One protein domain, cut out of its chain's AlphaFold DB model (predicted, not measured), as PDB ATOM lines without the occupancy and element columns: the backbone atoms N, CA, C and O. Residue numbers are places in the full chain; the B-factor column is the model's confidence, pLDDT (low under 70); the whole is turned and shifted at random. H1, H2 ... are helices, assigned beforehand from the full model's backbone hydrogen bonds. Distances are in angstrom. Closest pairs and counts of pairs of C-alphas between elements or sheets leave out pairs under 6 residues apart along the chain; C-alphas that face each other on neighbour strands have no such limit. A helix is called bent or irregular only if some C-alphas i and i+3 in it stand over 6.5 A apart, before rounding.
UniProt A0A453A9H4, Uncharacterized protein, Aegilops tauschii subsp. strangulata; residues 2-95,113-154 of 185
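This is residues 2 to 95 and 113 to 154 of the 185 residues of an uncharacterized protein of Aegilops tauschii subsp. strangulata (UniProt A0A453A9H4). A very long helix, H1, sticks out as a bare arm over residues 2 to 33, and the rest of it joins H2 and H3 in a small bundle of three helices. H1 turns back into H2 as a helical hairpin, and H3 packs on both of them, running the same way as H1. The printed part has 136 residues with three named helices, in the order H1, H2, H3, and no named strand; the class is all helix. It is extended, with a radius of gyration of the C-alphas of 23.6 A and spans of 89 by 31 by 19 A, the arm of H1 making much of the length.

H1 is residues 2 to 56, 79.7 A from first to last C-alpha; it begins at C-alpha 2, at (65.157, 67.442, -63.819), and ends at C-alpha 56, at (25.832, 31.681, -4.386). H2 is residues 63 to 93, 45.9 A long. H3 is residues 121 to 149, 39.4 A long, and ends at C-alpha 149, at (17.470, 28.848, -9.628). H3 is irregular, but only just: C-alphas 141 and 144 are 6.6 A apart, and it has a kink of 45 degrees near residue 143.

H1, H2 and H3 form an up-and-down bundle, in which each helix runs against the one before it in the chain. H1 touches H2 with residues 38 to 55 alone, and H2 touches H1 with residues 69 to 83 alone; the closest C-alphas, those of Leu 45 and Met 76, are 6.0 A apart. H1 and H2 run opposite ways at a shallow tilt of 34.6 degrees, only just short of steep. H1 touches H3 with residues 34 to 55 alone; the closest C-alphas, those of Leu 41 and Leu 132, are 5.9 A apart. These two run the same way at a shallow tilt of 28 degrees. H2 and H3 touch, the closest C-alphas being those of Gly 79 and Val 131, 6.4 A apart. They run opposite ways at a shallow tilt of 31 degrees. Every O i to N i+4 pair is within hydrogen-bond range in H1 and H2, and 22 of 25 in H3.

The two C-alphas farthest apart, those of Glu 2 and Pro 153, are 88.7 A apart. Residues 2 to 33, which belong to H1, stand free, as do residues 118 to 123, of which 121 to 123 belong to H3; without these stretches the body spans 50 by 24 by 17 A. The link from H1 to H2 is short, with 6 residues. The link from H2 to H3 runs across the cut, where residues 96 to 112 are not printed and C-alphas 95 and 113 are 14.5 A apart. The mean pLDDT of the printed part is 85.3; residues 88 to 95 and 113 to 121 are under 70.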
ATOM      1  N   GLU A   2      65.758  67.073 -65.118       72.94
ATOM      2  CA  GLU A   2      65.157  67.442 -63.819       72.94
ATOM      3  C   GLU A   2      63.649  67.166 -63.693       72.94
ATOM      4  O   GLU A   2      63.202  66.691 -62.656       72.94
ATOM      5  N   VAL A   3      62.862  67.381 -64.754       79.56
ATOM      6  CA  VAL A   3      61.397  67.172 -64.725       79.56
ATOM      7  C   VAL A   3      61.029  65.700 -64.491       79.56
ATOM      8  O   VAL A   3      60.107  65.400 -63.741       79.56
ATOM      9  N   ILE A   4      61.791  64.775 -65.083       81.31
ATOM     10  CA  ILE A   4      61.589  63.325 -64.925       81.31
ATOM     11  C   ILE A   4      61.964  62.890 -63.502       81.31
ATOM     12  O   ILE A   4      61.240  62.119 -62.880       81.31
ATOM     13  N   PHE A   5      63.061  63.430 -62.962       79.75
ATOM     14  CA  PHE A   5      63.496  63.157 -61.592       79.75
ATOM     15  C   PHE A   5      62.501  63.706 -60.556       79.75
ATOM     16  O   PHE A   5      62.137  63.007 -59.615       79.75
ATOM     17  N   SER A   6      61.987  64.922 -60.769       81.62
ATOM     18  CA  SER A   6      60.951  65.522 -59.924       81.62
ATOM     19  C   SER A   6      59.634  64.740 -59.971       81.62
ATOM     20  O   SER A   6      58.990  64.585 -58.937       81.62
ATOM     21  N   ALA A   7      59.236  64.230 -61.141       85.56
ATOM     22  CA  ALA A   7      58.042  63.398 -61.280       85.56
ATOM     23  C   ALA A   7      58.198  62.051 -60.554       85.56
ATOM     24  O   ALA A   7      57.304  61.652 -59.810       85.56
ATOM     25  N   ALA A   8      59.356  61.396 -60.691       85.38
ATOM     26  CA  ALA A   8      59.656  60.143 -59.997       85.38
ATOM     27  C   ALA A   8      59.689  60.315 -58.466       85.38
ATOM     28  O   ALA A   8      59.123  59.502 -57.735       85.38
ATOM     29  N   MET A   9      60.292  61.401 -57.969       87.38
ATOM     30  CA  MET A   9      60.290  61.735 -56.539       87.38
ATOM     31  C   MET A   9      58.887  62.069 -56.026       87.38
ATOM     32  O   MET A   9      58.537  61.669 -54.917       87.38
ATOM     33  N   GLY A  10      58.067  62.753 -56.829       87.19
ATOM     34  CA  GLY A  10      56.666  63.031 -56.510       87.19
ATOM     35  C   GLY A  10      55.818  61.762 -56.406       87.19
ATOM     36  O   GLY A  10      55.034  61.624 -55.469       87.19
ATOM     37  N   GLU A  11      56.006  60.795 -57.308       92.50
ATOM     38  CA  GLU A  11      55.314  59.504 -57.238       92.50
ATOM     39  C   GLU A  11      55.772  58.680 -56.026       92.50
ATOM     40  O   GLU A  11      54.942  58.110 -55.317       92.50
ATOM     41  N   LEU A  12      57.075  58.666 -55.728       92.00
ATOM     42  CA  LEU A  12      57.613  58.000 -54.540       92.00
ATOM     43  C   LEU A  12      57.097  58.643 -53.240       92.00
ATOM     44  O   LEU A  12      56.718  57.933 -52.306       92.00
ATOM     45  N   ALA A  13      57.030  59.975 -53.186       91.31
ATOM     46  CA  ALA A  13      56.443  60.717 -52.071       91.31
ATOM     47  C   ALA A  13      54.946  60.398 -51.920       91.31
ATOM     48  O   ALA A  13      54.484  60.080 -50.829       91.31
ATOM     49  N   SER A  14      54.195  60.382 -53.020       90.56
ATOM     50  CA  SER A  14      52.772  60.026 -53.011       90.56
ATOM     51  C   SER A  14      52.537  58.585 -52.537       90.56
ATOM     52  O   SER A  14      51.684  58.338 -51.679       90.56
ATOM     53  N   ARG A  15      53.342  57.624 -53.012       92.69
ATOM     54  CA  ARG A  15      53.269  56.214 -52.591       92.69
ATOM     55  C   ARG A  15      53.663  56.018 -51.131       92.69
ATOM     56  O   ARG A  15      53.016  55.242 -50.436       92.69
ATOM     57  N   SER A  16      54.688  56.722 -50.652       88.31
ATOM     58  CA  SER A  16      55.096  56.658 -49.242       88.31
ATOM     59  C   SER A  16      54.051  57.280 -48.315       88.31
ATOM     60  O   SER A  16      53.726  56.673 -47.298       88.31
ATOM     61  N   ILE A  17      53.439  58.407 -48.691       92.94
ATOM     62  CA  ILE A  17      52.301  58.985 -47.957       92.94
ATOM     63  C   ILE A  17      51.121  58.007 -47.952       92.94
ATOM     64  O   ILE A  17      50.578  57.721 -46.890       92.94
ATOM     65  N   SER A  18      50.764  57.439 -49.106       92.94
ATOM     66  CA  SER A  18      49.662  56.471 -49.221       92.94
ATOM     67  C   SER A  18      49.887  55.237 -48.345       92.94
ATOM     68  O   SER A  18      48.973  54.800 -47.654       92.94
ATOM     69  N   PHE A  19      51.115  54.713 -48.314       92.06
ATOM     70  CA  PHE A  19      51.491  53.593 -47.452       92.06
ATOM     71  C   PHE A  19      51.378  53.937 -45.960       92.06
ATOM     72  O   PHE A  19      50.865  53.137 -45.179       92.06
ATOM     73  N   LEU A  20      51.828  55.128 -45.552       90.94
ATOM     74  CA  LEU A  20      51.715  55.581 -44.163       90.94
ATOM     75  C   LEU A  20      50.255  55.791 -43.748       90.94
ATOM     76  O   LEU A  20      49.877  55.397 -42.646       90.94
ATOM     77  N   VAL A  21      49.433  56.360 -44.634       91.81
ATOM     78  CA  VAL A  21      47.994  56.548 -44.409       91.81
ATOM     79  C   VAL A  21      47.291  55.199 -44.272       91.81
ATOM     80  O   VAL A  21      46.567  54.995 -43.301       91.81
ATOM     81  N   ASP A  22      47.537  54.259 -45.186       91.00
ATOM     82  CA  ASP A  22      46.958  52.912 -45.130       91.00
ATOM     83  C   ASP A  22      47.362  52.179 -43.840       91.00
ATOM     84  O   ASP A  22      46.518  51.610 -43.147       91.00
ATOM     85  N   ARG A  23      48.639  52.269 -43.449       87.62
ATOM     86  CA  ARG A  23      49.136  51.687 -42.196       87.62
ATOM     87  C   ARG A  23      48.462  52.297 -40.966       87.62
ATOM     88  O   ARG A  23      48.060  51.558 -40.070       87.62
ATOM     89  N   TYR A  24      48.324  53.620 -40.927       78.50
ATOM     90  CA  TYR A  24      47.689  54.323 -39.813       78.50
ATOM     91  C   TYR A  24      46.198  53.987 -39.694       78.50
ATOM     92  O   TYR A  24      45.707  53.714 -38.600       78.50
ATOM     93  N   LEU A  25      45.478  53.951 -40.818       84.19
ATOM     94  CA  LEU A  25      44.057  53.603 -40.836       84.19
ATOM     95  C   LEU A  25      43.821  52.159 -40.382       84.19
ATOM     96  O   LEU A  25      42.939  51.930 -39.557       84.19
ATOM     97  N   LYS A  26      44.637  51.208 -40.857       80.81
ATOM     98  CA  LYS A  26      44.573  49.801 -40.432       80.81
ATOM     99  C   LYS A  26      44.796  49.643 -38.932       80.81
ATOM    100  O   LYS A  26      44.037  48.930 -38.278       80.81
ATOM    101  N   GLN A  27      45.791  50.337 -38.383       74.94
ATOM    102  CA  GLN A  27      46.062  50.315 -36.948       74.94
ATOM    103  C   GLN A  27      44.882  50.880 -36.147       74.94
ATOM    104  O   GLN A  27      44.369  50.206 -35.259       74.94
ATOM    105  N   ARG A  28      44.373  52.056 -36.534       72.31
ATOM    106  CA  ARG A  28      43.223  52.684 -35.872       72.31
ATOM    107  C   ARG A  28      41.962  51.817 -35.920       72.31
ATOM    108  O   ARG A  28      41.210  51.782 -34.952       72.31
ATOM    109  N   SER A  29      41.713  51.124 -37.034       71.19
ATOM    110  CA  SER A  29      40.571  50.206 -37.141       71.19
ATOM    111  C   SER A  29      40.720  48.967 -36.259       71.19
ATOM    112  O   SER A  29      39.729  48.496 -35.704       71.19
ATOM    113  N   ALA A  30      41.942  48.448 -36.108       74.31
ATOM    114  CA  ALA A  30      42.210  47.284 -35.271       74.31
ATOM    115  C   ALA A  30      42.031  47.617 -33.782       74.31
ATOM    116  O   ALA A  30      41.358  46.871 -33.080       74.31
ATOM    117  N   GLU A  31      42.546  48.770 -33.342       72.25
ATOM    118  CA  GLU A  31      42.393  49.267 -31.966       72.25
ATOM    119  C   GLU A  31      40.915  49.477 -31.604       72.25
ATOM    120  O   GLU A  31      40.448  48.955 -30.595       72.25
ATOM    121  N   ALA A  32      40.135  50.131 -32.476       73.00
ATOM    122  CA  ALA A  32      38.698  50.318 -32.251       73.00
ATOM    123  C   ALA A  32      37.935  48.981 -32.144       73.00
ATOM    124  O   ALA A  32      37.046  48.829 -31.309       73.00
ATOM    125  N   THR A  33      38.313  47.988 -32.955       83.38
ATOM    126  CA  THR A  33      37.691  46.652 -32.923       83.38
ATOM    127  C   THR A  33      38.035  45.899 -31.630       83.38
ATOM    128  O   THR A  33      37.194  45.193 -31.075       83.38
ATOM    129  N   GLU A  34      39.266  46.032 -31.130       84.25
ATOM    130  CA  GLU A  34      39.706  45.434 -29.861       84.25
ATOM    131  C   GLU A  34      38.969  46.052 -28.663       84.25
ATOM    132  O   GLU A  34      38.474  45.324 -27.801       84.25
ATOM    133  N   GLU A  35      38.804  47.377 -28.646       85.12
ATOM    134  CA  GLU A  35      38.028  48.085 -27.619       85.12
ATOM    135  C   GLU A  35      36.558  47.641 -27.589       85.12
ATOM    136  O   GLU A  35      36.013  47.360 -26.517       85.12
ATOM    137  N   GLU A  36      35.913  47.514 -28.753       89.12
ATOM    138  CA  GLU A  36      34.537  47.016 -28.863       89.12
ATOM    139  C   GLU A  36      34.397  45.589 -28.313       89.12
ATOM    140  O   GLU A  36      33.443  45.283 -27.588       89.12
ATOM    141  N   ARG A  37      35.369  44.720 -28.609       90.56
ATOM    142  CA  ARG A  37      35.430  43.339 -28.108       90.56
ATOM    143  C   ARG A  37      35.614  43.291 -26.596       90.56
ATOM    144  O   ARG A  37      34.869  42.583 -25.917       90.56
ATOM    145  N   LEU A  38      36.533  44.084 -26.047       91.06
ATOM    146  CA  LEU A  38      36.746  44.193 -24.601       91.06
ATOM    147  C   LEU A  38      35.504  44.725 -23.882       91.06
ATOM    148  O   LEU A  38      35.096  44.173 -22.857       91.06
ATOM    149  N   HIS A  39      34.848  45.742 -24.441       91.81
ATOM    150  CA  HIS A  39      33.580  46.236 -23.912       91.81
ATOM    151  C   HIS A  39      32.485  45.154 -23.992       91.81
ATOM    152  O   HIS A  39      31.656  45.019 -23.084       91.81
ATOM    153  N   GLY A  40      32.455  44.369 -25.070       93.62
ATOM    154  CA  GLY A  40      31.587  43.202 -25.201       93.62
ATOM    155  C   GLY A  40      31.814  42.195 -24.073       93.62
ATOM    156  O   GLY A  40      30.855  41.777 -23.422       93.62
ATOM    157  N   LEU A  41      33.080  41.883 -23.785       94.50
ATOM    158  CA  LEU A  41      33.480  40.934 -22.748       94.50
ATOM    159  C   LEU A  41      33.054  41.418 -21.363       94.50
ATOM    160  O   LEU A  41      32.421  40.672 -20.622       94.50
ATOM    161  N   GLN A  42      33.316  42.685 -21.038       94.31
ATOM    162  CA  GLN A  42      32.885  43.301 -19.780       94.31
ATOM    163  C   GLN A  42      31.367  43.207 -19.587       94.31
ATOM    164  O   GLN A  42      30.892  42.868 -18.503       94.31
ATOM    165  N   ARG A  43      30.588  43.462 -20.645       95.38
ATOM    166  CA  ARG A  43      29.124  43.362 -20.584       95.38
ATOM    167  C   ARG A  43      28.659  41.932 -20.301       95.38
ATOM    168  O   ARG A  43      27.729  41.750 -19.518       95.38
ATOM    169  N   LEU A  44      29.266  40.931 -20.941       95.94
ATOM    170  CA  LEU A  44      28.939  39.520 -20.706       95.94
ATOM    171  C   LEU A  44      29.339  39.091 -19.289       95.94
ATOM    172  O   LEU A  44      28.521  38.511 -18.579       95.94
ATOM    173  N   LEU A  45      30.533  39.474 -18.840       96.12
ATOM    174  CA  LEU A  45      31.016  39.227 -17.482       96.12
ATOM    175  C   LEU A  45      30.067  39.759 -16.416       96.12
ATOM    176  O   LEU A  45      29.747  39.030 -15.488       96.12
ATOM    177  N   LEU A  46      29.570  40.989 -16.562       95.69
ATOM    178  CA  LEU A  46      28.602  41.553 -15.619       95.69
ATOM    179  C   LEU A  46      27.324  40.710 -15.538       95.69
ATOM    180  O   LEU A  46      26.799  40.490 -14.450       95.69
ATOM    181  N   ARG A  47      26.831  40.200 -16.673       95.50
ATOM    182  CA  ARG A  47      25.639  39.337 -16.698       95.50
ATOM    183  C   ARG A  47      25.894  38.001 -16.005       95.50
ATOM    184  O   ARG A  47      25.076  37.590 -15.190       95.50
ATOM    185  N   LEU A  48      27.014  37.348 -16.315       95.44
ATOM    186  CA  LEU A  48      27.430  36.101 -15.668       95.44
ATOM    187  C   LEU A  48      27.640  36.295 -14.163       95.44
ATOM    188  O   LEU A  48      27.139  35.501 -13.376       95.44
ATOM    189  N   HIS A  49      28.316  37.372 -13.765       95.25
ATOM    190  CA  HIS A  49      28.608  37.682 -12.370       95.25
ATOM    191  C   HIS A  49      27.337  37.822 -11.537       95.25
ATOM    192  O   HIS A  49      27.230  37.179 -10.501       95.25
ATOM    193  N   VAL A  50      26.344  38.571 -12.028       95.12
ATOM    194  CA  VAL A  50      25.046  38.716 -11.348       95.12
ATOM    195  C   VAL A  50      24.357  37.362 -11.161       95.12
ATOM    196  O   VAL A  50      23.781  37.104 -10.109       95.12
ATOM    197  N   VAL A  51      24.416  36.481 -12.163       95.06
ATOM    198  CA  VAL A  51      23.814  35.140 -12.077       95.06
ATOM    199  C   VAL A  51      24.549  34.264 -11.064       95.06
ATOM    200  O   VAL A  51      23.901  33.561 -10.291       95.06
ATOM    201  N   VAL A  52      25.883  34.301 -11.058       95.75
ATOM    202  CA  VAL A  52      26.712  33.540 -10.112       95.75
ATOM    203  C   VAL A  52      26.510  34.043  -8.684       95.75
ATOM    204  O   VAL A  52      26.283  33.229  -7.797       95.75
ATOM    205  N   GLU A  53      26.523  35.357  -8.463       94.44
ATOM    206  CA  GLU A  53      26.291  35.977  -7.152       94.44
ATOM    207  C   GLU A  53      24.902  35.615  -6.603       94.44
ATOM    208  O   GLU A  53      24.770  35.134  -5.479       94.44
ATOM    209  N   GLU A  54      23.862  35.742  -7.432       94.38
ATOM    210  CA  GLU A  54      22.494  35.361  -7.068       94.38
ATOM    211  C   GLU A  54      22.360  33.855  -6.779       94.38
ATOM    212  O   GLU A  54      21.521  33.451  -5.969       94.38
ATOM    213  N   ALA A  55      23.170  33.015  -7.430       93.81
ATOM    214  CA  ALA A  55      23.191  31.579  -7.191       93.81
ATOM    215  C   ALA A  55      23.950  31.189  -5.917       93.81
ATOM    216  O   ALA A  55      23.510  30.283  -5.207       93.81
ATOM    217  N   ASP A  56      25.045  31.883  -5.605       90.44
ATOM    218  CA  ASP A  56      25.832  31.681  -4.386       90.44
ATOM    219  C   ASP A  56      25.026  32.034  -3.120       90.44
ATOM    220  O   ASP A  56      25.230  31.436  -2.063       90.44
ATOM    221  N   ASP A  57      24.044  32.932  -3.235       89.00
ATOM    222  CA  ASP A  57      23.110  33.293  -2.165       89.00
ATOM    223  C   ASP A  57      21.915  32.329  -2.022       89.00
ATOM    224  O   ASP A  57      20.963  32.612  -1.285       89.00
ATOM    225  N   ARG A  58      21.913  31.173  -2.697       90.56
ATOM    226  CA  ARG A  58      20.810  30.194  -2.654       90.56
ATOM    227  C   ARG A  58      21.255  28.816  -2.184       90.56
ATOM    228  O   ARG A  58      22.374  28.367  -2.400       90.56
ATOM    229  N   LEU A  59      20.326  28.102  -1.550       91.38
ATOM    230  CA  LEU A  59      20.515  26.724  -1.092       91.38
ATOM    231  C   LEU A  59      20.311  25.730  -2.243       91.38
ATOM    232  O   LEU A  59      19.283  25.055  -2.317       91.38
ATOM    233  N   ILE A  60      21.283  25.638  -3.148       93.12
ATOM    234  CA  ILE A  60      21.241  24.701  -4.277       93.12
ATOM    235  C   ILE A  60      21.585  23.286  -3.793       93.12
ATOM    236  O   ILE A  60      22.713  23.004  -3.399       93.12
ATOM    237  N   THR A  61      20.613  22.376  -3.844       92.44
ATOM    238  CA  THR A  61      20.787  20.966  -3.443       92.44
ATOM    239  C   THR A  61      20.995  20.022  -4.628       92.44
ATOM    240  O   THR A  61      21.552  18.937  -4.472       92.44
ATOM    241  N   ASN A  62      20.554  20.418  -5.824       94.06
ATOM    242  CA  ASN A  62      20.657  19.606  -7.030       94.06
ATOM    243  C   ASN A  62      22.093  19.613  -7.576       94.06
ATOM    244  O   ASN A  62      22.646  20.669  -7.887       94.06
ATOM    245  N   GLN A  63      22.676  18.424  -7.752       94.69
ATOM    246  CA  GLN A  63      24.046  18.279  -8.249       94.69
ATOM    247  C   GLN A  63      24.245  18.806  -9.675       94.69
ATOM    248  O   GLN A  63      25.287  19.390  -9.956       94.69
ATOM    249  N   ALA A  64      23.261  18.657 -10.566       93.69
ATOM    250  CA  ALA A  64      23.341  19.188 -11.926       93.69
ATOM    251  C   ALA A  64      23.358  20.726 -11.929       93.69
ATOM    252  O   ALA A  64      24.156  21.326 -12.643       93.69
ATOM    253  N   MET A  65      22.557  21.361 -11.066       95.44
ATOM    254  CA  MET A  65      22.578  22.820 -10.887       95.44
ATOM    255  C   MET A  65      23.915  23.305 -10.319       95.44
ATOM    256  O   MET A  65      24.458  24.301 -10.785       95.44
ATOM    257  N   LEU A  66      24.482  22.589  -9.342       95.56
ATOM    258  CA  LEU A  66      25.816  22.897  -8.814       95.56
ATOM    259  C   LEU A  66      26.896  22.763  -9.894       95.56
ATOM    260  O   LEU A  66      27.813  23.582  -9.957       95.56
ATOM    261  N   HIS A  67      26.779  21.761 -10.764       95.25
ATOM    262  CA  HIS A  67      27.692  21.599 -11.887       95.25
ATOM    263  C   HIS A  67      27.556  22.744 -12.901       95.25
ATOM    264  O   HIS A  67      28.567  23.333 -13.280       95.25
ATOM    265  N   GLN A  68      26.335  23.141 -13.265       94.94
ATOM    266  CA  GLN A  68      26.105  24.315 -14.113       94.94
ATOM    267  C   GLN A  68      26.701  25.583 -13.490       94.94
ATOM    268  O   GLN A  68      27.451  26.291 -14.156       94.94
ATOM    269  N   LEU A  69      26.481  25.823 -12.193       95.62
ATOM    270  CA  LEU A  69      27.094  26.947 -11.480       95.62
ATOM    271  C   LEU A  69      28.632  26.902 -11.536       95.62
ATOM    272  O   LEU A  69      29.273  27.940 -11.696       95.62
ATOM    273  N   SER A  70      29.236  25.711 -11.447       95.56
ATOM    274  CA  SER A  70      30.692  25.558 -11.568       95.56
ATOM    275  C   SER A  70      31.218  25.953 -12.952       95.56
ATOM    276  O   SER A  70      32.245  26.627 -13.031       95.56
ATOM    277  N   ILE A  71      30.482  25.622 -14.019       94.62
ATOM    278  CA  ILE A  71      30.811  26.015 -15.397       94.62
ATOM    279  C   ILE A  71      30.705  27.535 -15.543       94.62
ATOM    280  O   ILE A  71      31.644  28.172 -16.011       94.62
ATOM    281  N   LEU A  72      29.611  28.138 -15.064       95.62
ATOM    282  CA  LEU A  72      29.429  29.596 -15.106       95.62
ATOM    283  C   LEU A  72      30.547  30.335 -14.373       95.62
ATOM    284  O   LEU A  72      31.060  31.342 -14.857       95.62
ATOM    285  N   ARG A  73      30.965  29.812 -13.218       95.94
ATOM    286  CA  ARG A  73      32.068  30.371 -12.437       95.94
ATOM    287  C   ARG A  73      33.407  30.238 -13.166       95.94
ATOM    288  O   ARG A  73      34.194  31.181 -13.147       95.94
ATOM    289  N   GLN A  74      33.666  29.096 -13.802       95.31
ATOM    290  CA  GLN A  74      34.873  28.888 -14.600       95.31
ATOM    291  C   GLN A  74      34.941  29.886 -15.758       95.31
ATOM    292  O   GLN A  74      35.944  30.585 -15.885       95.31
ATOM    293  N   GLU A  75      33.869  30.010 -16.544       95.19
ATOM    294  CA  GLU A  75      33.800  30.973 -17.646       95.19
ATOM    295  C   GLU A  75      33.995  32.402 -17.140       95.19
ATOM    296  O   GLU A  75      34.831  33.134 -17.663       95.19
ATOM    297  N   MET A  76      33.310  32.783 -16.058       95.12
ATOM    298  CA  MET A  76      33.471  34.094 -15.428       95.12
ATOM    299  C   MET A  76      34.934  34.378 -15.051       95.12
ATOM    300  O   MET A  76      35.458  35.443 -15.383       95.12
ATOM    301  N   TYR A  77      35.625  33.443 -14.393       94.31
ATOM    302  CA  TYR A  77      37.032  33.638 -14.036       94.31
ATOM    303  C   TYR A  77      37.955  33.690 -15.253       94.31
ATOM    304  O   TYR A  77      38.878  34.503 -15.262       94.31
ATOM    305  N   MET A  78      37.692  32.895 -16.294       92.75
ATOM    306  CA  MET A  78      38.433  32.981 -17.556       92.75
ATOM    307  C   MET A  78      38.267  34.353 -18.219       92.75
ATOM    308  O   MET A  78      39.244  34.926 -18.708       92.75
ATOM    309  N   GLY A  79      37.064  34.930 -18.177       94.31
ATOM    310  CA  GLY A  79      36.820  36.293 -18.649       94.31
ATOM    311  C   GLY A  79      37.570  37.347 -17.836       94.31
ATOM    312  O   GLY A  79      38.210  38.219 -18.424       94.31
ATOM    313  N   TYR A  80      37.557  37.258 -16.501       93.06
ATOM    314  CA  TYR A  80      38.317  38.186 -15.653       93.06
ATOM    315  C   TYR A  80      39.823  38.080 -15.875       93.06
ATOM    316  O   TYR A  80      40.486  39.107 -15.997       93.06
ATOM    317  N   TYR A  81      40.354  36.862 -15.978       90.62
ATOM    318  CA  TYR A  81      41.756  36.629 -16.315       90.62
ATOM    319  C   TYR A  81      42.121  37.274 -17.657       90.62
ATOM    320  O   TYR A  81      43.134  37.961 -17.771       90.62
ATOM    321  N   THR A  82      41.253  37.114 -18.658       90.44
ATOM    322  CA  THR A  82      41.446  37.723 -19.977       90.44
ATOM    323  C   THR A  82      41.459  39.249 -19.878       90.44
ATOM    324  O   THR A  82      42.380  39.876 -20.389       90.44
ATOM    325  N   LEU A  83      40.507  39.863 -19.165       89.94
ATOM    326  CA  LEU A  83      40.492  41.316 -18.951       89.94
ATOM    327  C   LEU A  83      41.731  41.834 -18.210       89.94
ATOM    328  O   LEU A  83      42.256  42.890 -18.567       89.94
ATOM    329  N   ASP A  84      42.188  41.120 -17.183       86.12
ATOM    330  CA  ASP A  84      43.370  41.498 -16.404       86.12
ATOM    331  C   ASP A  84      44.631  41.491 -17.278       86.12
ATOM    332  O   ASP A  84      45.420  42.438 -17.264       86.12
ATOM    333  N   MET A  85      44.752  40.487 -18.150       84.81
ATOM    334  CA  MET A  85      45.838  40.370 -19.119       84.81
ATOM    335  C   MET A  85      45.908  41.581 -20.077       84.81
ATOM    336  O   MET A  85      46.996  42.103 -20.329       84.81
ATOM    337  N   PHE A  86      44.769  42.078 -20.579       81.88
ATOM    338  CA  PHE A  86      44.729  43.300 -21.407       81.88
ATOM    339  C   PHE A  86      44.958  44.581 -20.587       81.88
ATOM    340  O   PHE A  86      45.626  45.506 -21.054       81.88
ATOM    341  N   SER A  87      44.463  44.634 -19.348       79.56
ATOM    342  CA  SER A  87      44.652  45.780 -18.444       79.56
ATOM    343  C   SER A  87      46.126  45.982 -18.077       79.56
ATOM    344  O   SER A  87      46.616  47.113 -18.026       79.56
ATOM    345  N   CYS A  88      46.864  44.887 -17.881       68.31
ATOM    346  CA  CYS A  88      48.297  44.918 -17.616       68.31
ATOM    347  C   CYS A  88      49.098  45.468 -18.807       68.31
ATOM    348  O   CYS A  88      49.986  46.297 -18.602       68.31
ATOM    349  N   ARG A  89      48.734  45.102 -20.045       69.44
ATOM    350  CA  ARG A  89      49.365  45.617 -21.276       69.44
ATOM    351  C   ARG A  89      49.253  47.141 -21.388       69.44
ATOM    352  O   ARG A  89      50.259  47.816 -21.592       69.44
ATOM    353  N   ALA A  90      48.059  47.695 -21.164       62.59
ATOM    354  CA  ALA A  90      47.843  49.146 -21.194       62.59
ATOM    355  C   ALA A  90      48.682  49.902 -20.139       62.59
ATOM    356  O   ALA A  90      49.023  51.077 -20.311       62.59
ATOM    357  N   HIS A  91      49.027  49.238 -19.031       59.41
ATOM    358  CA  HIS A  91      49.870  49.814 -17.988       59.41
ATOM    359  C   HIS A  91      51.375  49.688 -18.285       59.41
ATOM    360  O   HIS A  91      52.149  50.538 -17.844       59.41
ATOM    361  N   GLU A  92      51.806  48.673 -19.039       56.53
ATOM    362  CA  GLU A  92      53.204  48.511 -19.465       56.53
ATOM    363  C   GLU A  92      53.616  49.514 -20.548       56.53
ATOM    364  O   GLU A  92      54.691  50.104 -20.426       56.53
ATOM    365  N   ASP A  93      52.744  49.817 -21.517       52.91
ATOM    366  CA  ASP A  93      53.009  50.838 -22.550       52.91
ATOM    367  C   ASP A  93      53.195  52.250 -21.955       52.91
ATOM    368  O   ASP A  93      53.946  53.074 -22.481       52.91
ATOM    369  N   ASN A  94      52.584  52.517 -20.794       48.50
ATOM    370  CA  ASN A  94      52.762  53.760 -20.038       48.50
ATOM    371  C   ASN A  94      54.032  53.785 -19.167       48.50
ATOM    372  O   ASN A  94      54.410  54.847 -18.672       48.50
ATOM    373  N   ARG A  95      54.717  52.649 -18.974       46.19
ATOM    374  CA  ARG A  95      55.973  52.547 -18.204       46.19
ATOM    375  C   ARG A  95      57.210  52.513 -19.100       46.19
ATOM    376  O   ARG A  95      58.193  51.825 -18.826       46.19
ATOM    377  N   CYS A 113      52.446  40.681 -10.243       45.03
ATOM    378  CA  CYS A 113      51.824  40.414 -11.534       45.03
ATOM    379  C   CYS A 113      52.933  39.842 -12.428       45.03
ATOM    380  O   CYS A 113      53.873  40.557 -12.780       45.03
ATOM    381  N   PHE A 114      52.901  38.537 -12.706       40.97
ATOM    382  CA  PHE A 114      53.724  37.968 -13.768       40.97
ATOM    383  C   PHE A 114      53.032  38.286 -15.094       40.97
ATOM    384  O   PHE A 114      52.306  37.455 -15.633       40.97
ATOM    385  N   CYS A 115      53.248  39.489 -15.624       44.16
ATOM    386  CA  CYS A 115      53.036  39.730 -17.043       44.16
ATOM    387  C   CYS A 115      54.099  38.905 -17.773       44.16
ATOM    388  O   CYS A 115      55.238  39.343 -17.934       44.16
ATOM    389  N   ASN A 116      53.783  37.666 -18.146       44.34
ATOM    390  CA  ASN A 116      54.635  36.921 -19.061       44.34
ATOM    391  C   ASN A 116      54.408  37.524 -20.452       44.34
ATOM    392  O   ASN A 116      53.615  37.010 -21.237       44.34
ATOM    393  N   ALA A 117      55.030  38.682 -20.693       46.97
ATOM    394  CA  ALA A 117      54.988  39.426 -21.942       46.97
ATOM    395  C   ALA A 117      55.755  38.659 -23.028       46.97
ATOM    396  O   ALA A 117      56.826  39.059 -23.483       46.97
ATOM    397  N   ASN A 118      55.210  37.519 -23.443       48.25
ATOM    398  CA  ASN A 118      55.477  37.023 -24.777       48.25
ATOM    399  C   ASN A 118      54.693  37.941 -25.716       48.25
ATOM    400  O   ASN A 118      53.470  38.015 -25.640       48.25
ATOM    401  N   ASN A 119      55.419  38.681 -26.552       53.91
ATOM    402  CA  ASN A 119      54.926  39.686 -27.502       53.91
ATOM    403  C   ASN A 119      54.063  39.103 -28.647       53.91
ATOM    404  O   ASN A 119      54.119  39.593 -29.773       53.91
ATOM    405  N   ASP A 120      53.249  38.082 -28.392       63.69
ATOM    406  CA  ASP A 120      52.377  37.466 -29.389       63.69
ATOM    407  C   ASP A 120      50.969  38.060 -29.286       63.69
ATOM    408  O   ASP A 120      49.999  37.388 -28.934       63.69
ATOM    409  N   GLY A 121      50.839  39.348 -29.627       68.00
ATOM    410  CA  GLY A 121      49.545  40.050 -29.647       68.00
ATOM    411  C   GLY A 121      48.479  39.356 -30.512       68.00
ATOM    412  O   GLY A 121      47.286  39.510 -30.269       68.00
ATOM    413  N   ALA A 122      48.898  38.530 -31.477       72.94
ATOM    414  CA  ALA A 122      48.008  37.687 -32.272       72.94
ATOM    415  C   ALA A 122      47.360  36.550 -31.455       72.94
ATOM    416  O   ALA A 122      46.148  36.368 -31.538       72.94
ATOM    417  N   ALA A 123      48.133  35.832 -30.630       78.31
ATOM    418  CA  ALA A 123      47.610  34.755 -29.781       78.31
ATOM    419  C   ALA A 123      46.658  35.301 -28.707       78.31
ATOM    420  O   ALA A 123      45.665  34.675 -28.345       78.31
ATOM    421  N   GLN A 124      46.938  36.512 -28.227       77.88
ATOM    422  CA  GLN A 124      46.105  37.198 -27.248       77.88
ATOM    423  C   GLN A 124      44.749  37.627 -27.830       77.88
ATOM    424  O   GLN A 124      43.716  37.460 -27.181       77.88
ATOM    425  N   ALA A 125      44.742  38.150 -29.060       81.88
ATOM    426  CA  ALA A 125      43.516  38.505 -29.769       81.88
ATOM    427  C   ALA A 125      42.653  37.269 -30.086       81.88
ATOM    428  O   ALA A 125      41.429  37.336 -29.983       81.88
ATOM    429  N   GLU A 126      43.275  36.136 -30.420       86.62
ATOM    430  CA  GLU A 126      42.574  34.861 -30.612       86.62
ATOM    431  C   GLU A 126      41.932  34.366 -29.308       86.62
ATOM    432  O   GLU A 126      40.758  33.997 -29.300       86.62
ATOM    433  N   LEU A 127      42.658  34.447 -28.188       89.38
ATOM    434  CA  LEU A 127      42.125  34.108 -26.868       89.38
ATOM    435  C   LEU A 127      40.936  35.005 -26.479       89.38
ATOM    436  O   LEU A 127      39.944  34.504 -25.953       89.38
ATOM    437  N   LEU A 128      40.996  36.309 -26.775       90.81
ATOM    438  CA  LEU A 128      39.876  37.228 -26.540       90.81
ATOM    439  C   LEU A 128      38.621  36.802 -27.309       90.81
ATOM    440  O   LEU A 128      37.544  36.728 -26.720       90.81
ATOM    441  N   GLU A 129      38.757  36.494 -28.599       90.88
ATOM    442  CA  GLU A 129      37.635  36.033 -29.426       90.88
ATOM    443  C   GLU A 129      37.083  34.689 -28.950       90.88
ATOM    444  O   GLU A 129      35.867  34.496 -28.910       90.88
ATOM    445  N   GLN A 130      37.962  33.772 -28.542       92.94
ATOM    446  CA  GLN A 130      37.565  32.472 -28.015       92.94
ATOM    447  C   GLN A 130      36.738  32.616 -26.731       92.94
ATOM    448  O   GLN A 130      35.659  32.031 -26.636       92.94
ATOM    449  N   VAL A 131      37.219  33.407 -25.767       94.56
ATOM    450  CA  VAL A 131      36.534  33.635 -24.484       94.56
ATOM    451  C   VAL A 131      35.232  34.408 -24.686       94.56
ATOM    452  O   VAL A 131      34.220  34.102 -24.062       94.56
ATOM    453  N   LEU A 132      35.209  35.379 -25.601       94.69
ATOM    454  CA  LEU A 132      33.974  36.064 -25.986       94.69
ATOM    455  C   LEU A 132      32.937  35.103 -26.569       94.69
ATOM    456  O   LEU A 132      31.755  35.189 -26.224       94.69
ATOM    457  N   GLY A 133      33.370  34.194 -27.444       94.06
ATOM    458  CA  GLY A 133      32.518  33.168 -28.034       94.06
ATOM    459  C   GLY A 133      31.967  32.200 -26.988       94.06
ATOM    460  O   GLY A 133      30.755  31.987 -26.937       94.06
ATOM    461  N   SER A 134      32.826  31.664 -26.114       93.12
ATOM    462  CA  SER A 134      32.404  30.737 -25.055       93.12
ATOM    463  C   SER A 134      31.436  31.399 -24.072       93.12
ATOM    464  O   SER A 134      30.387  30.836 -23.753       93.12
ATOM    465  N   MET A 135      31.707  32.644 -23.672       93.94
ATOM    466  CA  MET A 135      30.815  33.414 -22.806       93.94
ATOM    467  C   MET A 135      29.466  33.725 -23.443       93.94
ATOM    468  O   MET A 135      28.444  33.722 -22.758       93.94
ATOM    469  N   ARG A 136      29.438  34.024 -24.745       94.56
ATOM    470  CA  ARG A 136      28.174  34.277 -25.443       94.56
ATOM    471  C   ARG A 136      27.307  33.020 -25.446       94.56
ATOM    472  O   ARG A 136      26.144  33.115 -25.067       94.56
ATOM    473  N   ASN A 137      27.894  31.871 -25.775       93.25
ATOM    474  CA  ASN A 137      27.189  30.590 -25.776       93.25
ATOM    475  C   ASN A 137      26.671  30.242 -24.373       93.25
ATOM    476  O   ASN A 137      25.495  29.948 -24.197       93.25
ATOM    477  N   THR A 138      27.513  30.372 -23.343       92.88
ATOM    478  CA  THR A 138      27.078  30.081 -21.967       92.88
ATOM    479  C   THR A 138      25.947  30.993 -21.504       92.88
ATOM    480  O   THR A 138      25.019  30.526 -20.854       92.88
ATOM    481  N   ILE A 139      25.957  32.276 -21.870       92.06
ATOM    482  CA  ILE A 139      24.862  33.202 -21.550       92.06
ATOM    483  C   ILE A 139      23.549  32.847 -22.255       92.06
ATOM    484  O   ILE A 139      22.484  33.106 -21.689       92.06
ATOM    485  N   GLU A 140      23.600  32.301 -23.467       91.56
ATOM    486  CA  GLU A 140      22.407  31.812 -24.167       91.56
ATOM    487  C   GLU A 140      21.776  30.636 -23.398       91.56
ATOM    488  O   GLU A 140      20.564  30.634 -23.154       91.56
ATOM    489  N   ASP A 141      22.610  29.732 -22.876       89.94
ATOM    490  CA  ASP A 141      22.184  28.543 -22.125       89.94
ATOM    491  C   ASP A 141      21.769  28.832 -20.663       89.94
ATOM    492  O   ASP A 141      21.076  28.042 -20.019       89.94
ATOM    493  N   VAL A 142      22.144  29.990 -20.109       92.69
ATOM    494  CA  VAL A 142      21.881  30.369 -18.703       92.69
ATOM    495  C   VAL A 142      20.392  30.556 -18.380       92.69
ATOM    496  O   VAL A 142      20.002  30.515 -17.210       92.69
ATOM    497  N   SER A 143      19.535  30.761 -19.380       91.44
ATOM    498  CA  SER A 143      18.108  31.038 -19.161       91.44
ATOM    499  C   SER A 143      17.393  29.933 -18.370       91.44
ATOM    500  O   SER A 143      16.676  30.229 -17.410       91.44
ATOM    501  N   GLU A 144      17.644  28.666 -18.702       91.88
ATOM    502  CA  GLU A 144      17.084  27.513 -17.992       91.88
ATOM    503  C   GLU A 144      17.610  27.436 -16.557       91.88
ATOM    504  O   GLU A 144      16.829  27.269 -15.616       91.88
ATOM    505  N   PHE A 145      18.918  27.648 -16.373       94.50
ATOM    506  CA  PHE A 145      19.544  27.707 -15.054       94.50
ATOM    507  C   PHE A 145      18.859  28.751 -14.162       94.50
ATOM    508  O   PHE A 145      18.493  28.437 -13.032       94.50
ATOM    509  N   ILE A 146      18.591  29.961 -14.667       94.69
ATOM    510  CA  ILE A 146      17.898  31.020 -13.909       94.69
ATOM    511  C   ILE A 146      16.475  30.597 -13.515       94.69
ATOM    512  O   ILE A 146      16.040  30.859 -12.389       94.69
ATOM    513  N   ILE A 147      15.734  29.944 -14.416       93.88
ATOM    514  CA  ILE A 147      14.369  29.476 -14.134       93.88
ATOM    515  C   ILE A 147      14.385  28.490 -12.964       93.88
ATOM    516  O   ILE A 147      13.635  28.668 -12.001       93.88
ATOM    517  N   PHE A 148      15.276  27.496 -12.999       93.25
ATOM    518  CA  PHE A 148      15.417  26.539 -11.902       93.25
ATOM    519  C   PHE A 148      15.961  27.190 -10.633       93.25
ATOM    520  O   PHE A 148      15.534  26.832  -9.534       93.25
ATOM    521  N   LEU A 149      16.856  28.169 -10.760       94.19
ATOM    522  CA  LEU A 149      17.470  28.848  -9.628       94.19
ATOM    523  C   LEU A 149      16.424  29.496  -8.709       94.19
ATOM    524  O   LEU A 149      16.544  29.436  -7.484       94.19
ATOM    525  N   ASN A 150      15.347  30.027  -9.290       91.50
ATOM    526  CA  ASN A 150      14.253  30.649  -8.544       91.50
ATOM    527  C   ASN A 150      13.497  29.694  -7.609       91.50
ATOM    528  O   ASN A 150      12.864  30.167  -6.665       91.50
ATOM    529  N   SER A 151      13.590  28.380  -7.825       92.38
ATOM    530  CA  SER A 151      12.961  27.376  -6.958       92.38
ATOM    531  C   SER A 151      13.722  27.123  -5.650       92.38
ATOM    532  O   SER A 151      13.143  26.594  -4.701       92.38
ATOM    533  N   TYR A 152      14.998  27.520  -5.568       92.06
ATOM    534  CA  TYR A 152      15.815  27.322  -4.370       92.06
ATOM    535  C   TYR A 152      15.648  28.486  -3.385       92.06
ATOM    536  O   TYR A 152      15.717  29.651  -3.797       92.06
ATOM    537  N   PRO A 153      15.470  28.207  -2.079       89.69
ATOM    538  CA  PRO A 153      15.358  29.252  -1.074       89.69
ATOM    539  C   PRO A 153      16.684  30.007  -0.931       89.69
ATOM    540  O   PRO A 153      17.765  29.419  -1.017       89.69
ATOM    541  N   ARG A 154      16.599  31.319  -0.685       87.75
ATOM    542  CA  ARG A 154      17.778  32.138  -0.386       87.75
ATOM    543  C   ARG A 154      18.384  31.735   0.959       87.75
ATOM    544  O   ARG A 154      17.669  31.505   1.942       87.75
TER     545      ARG A 154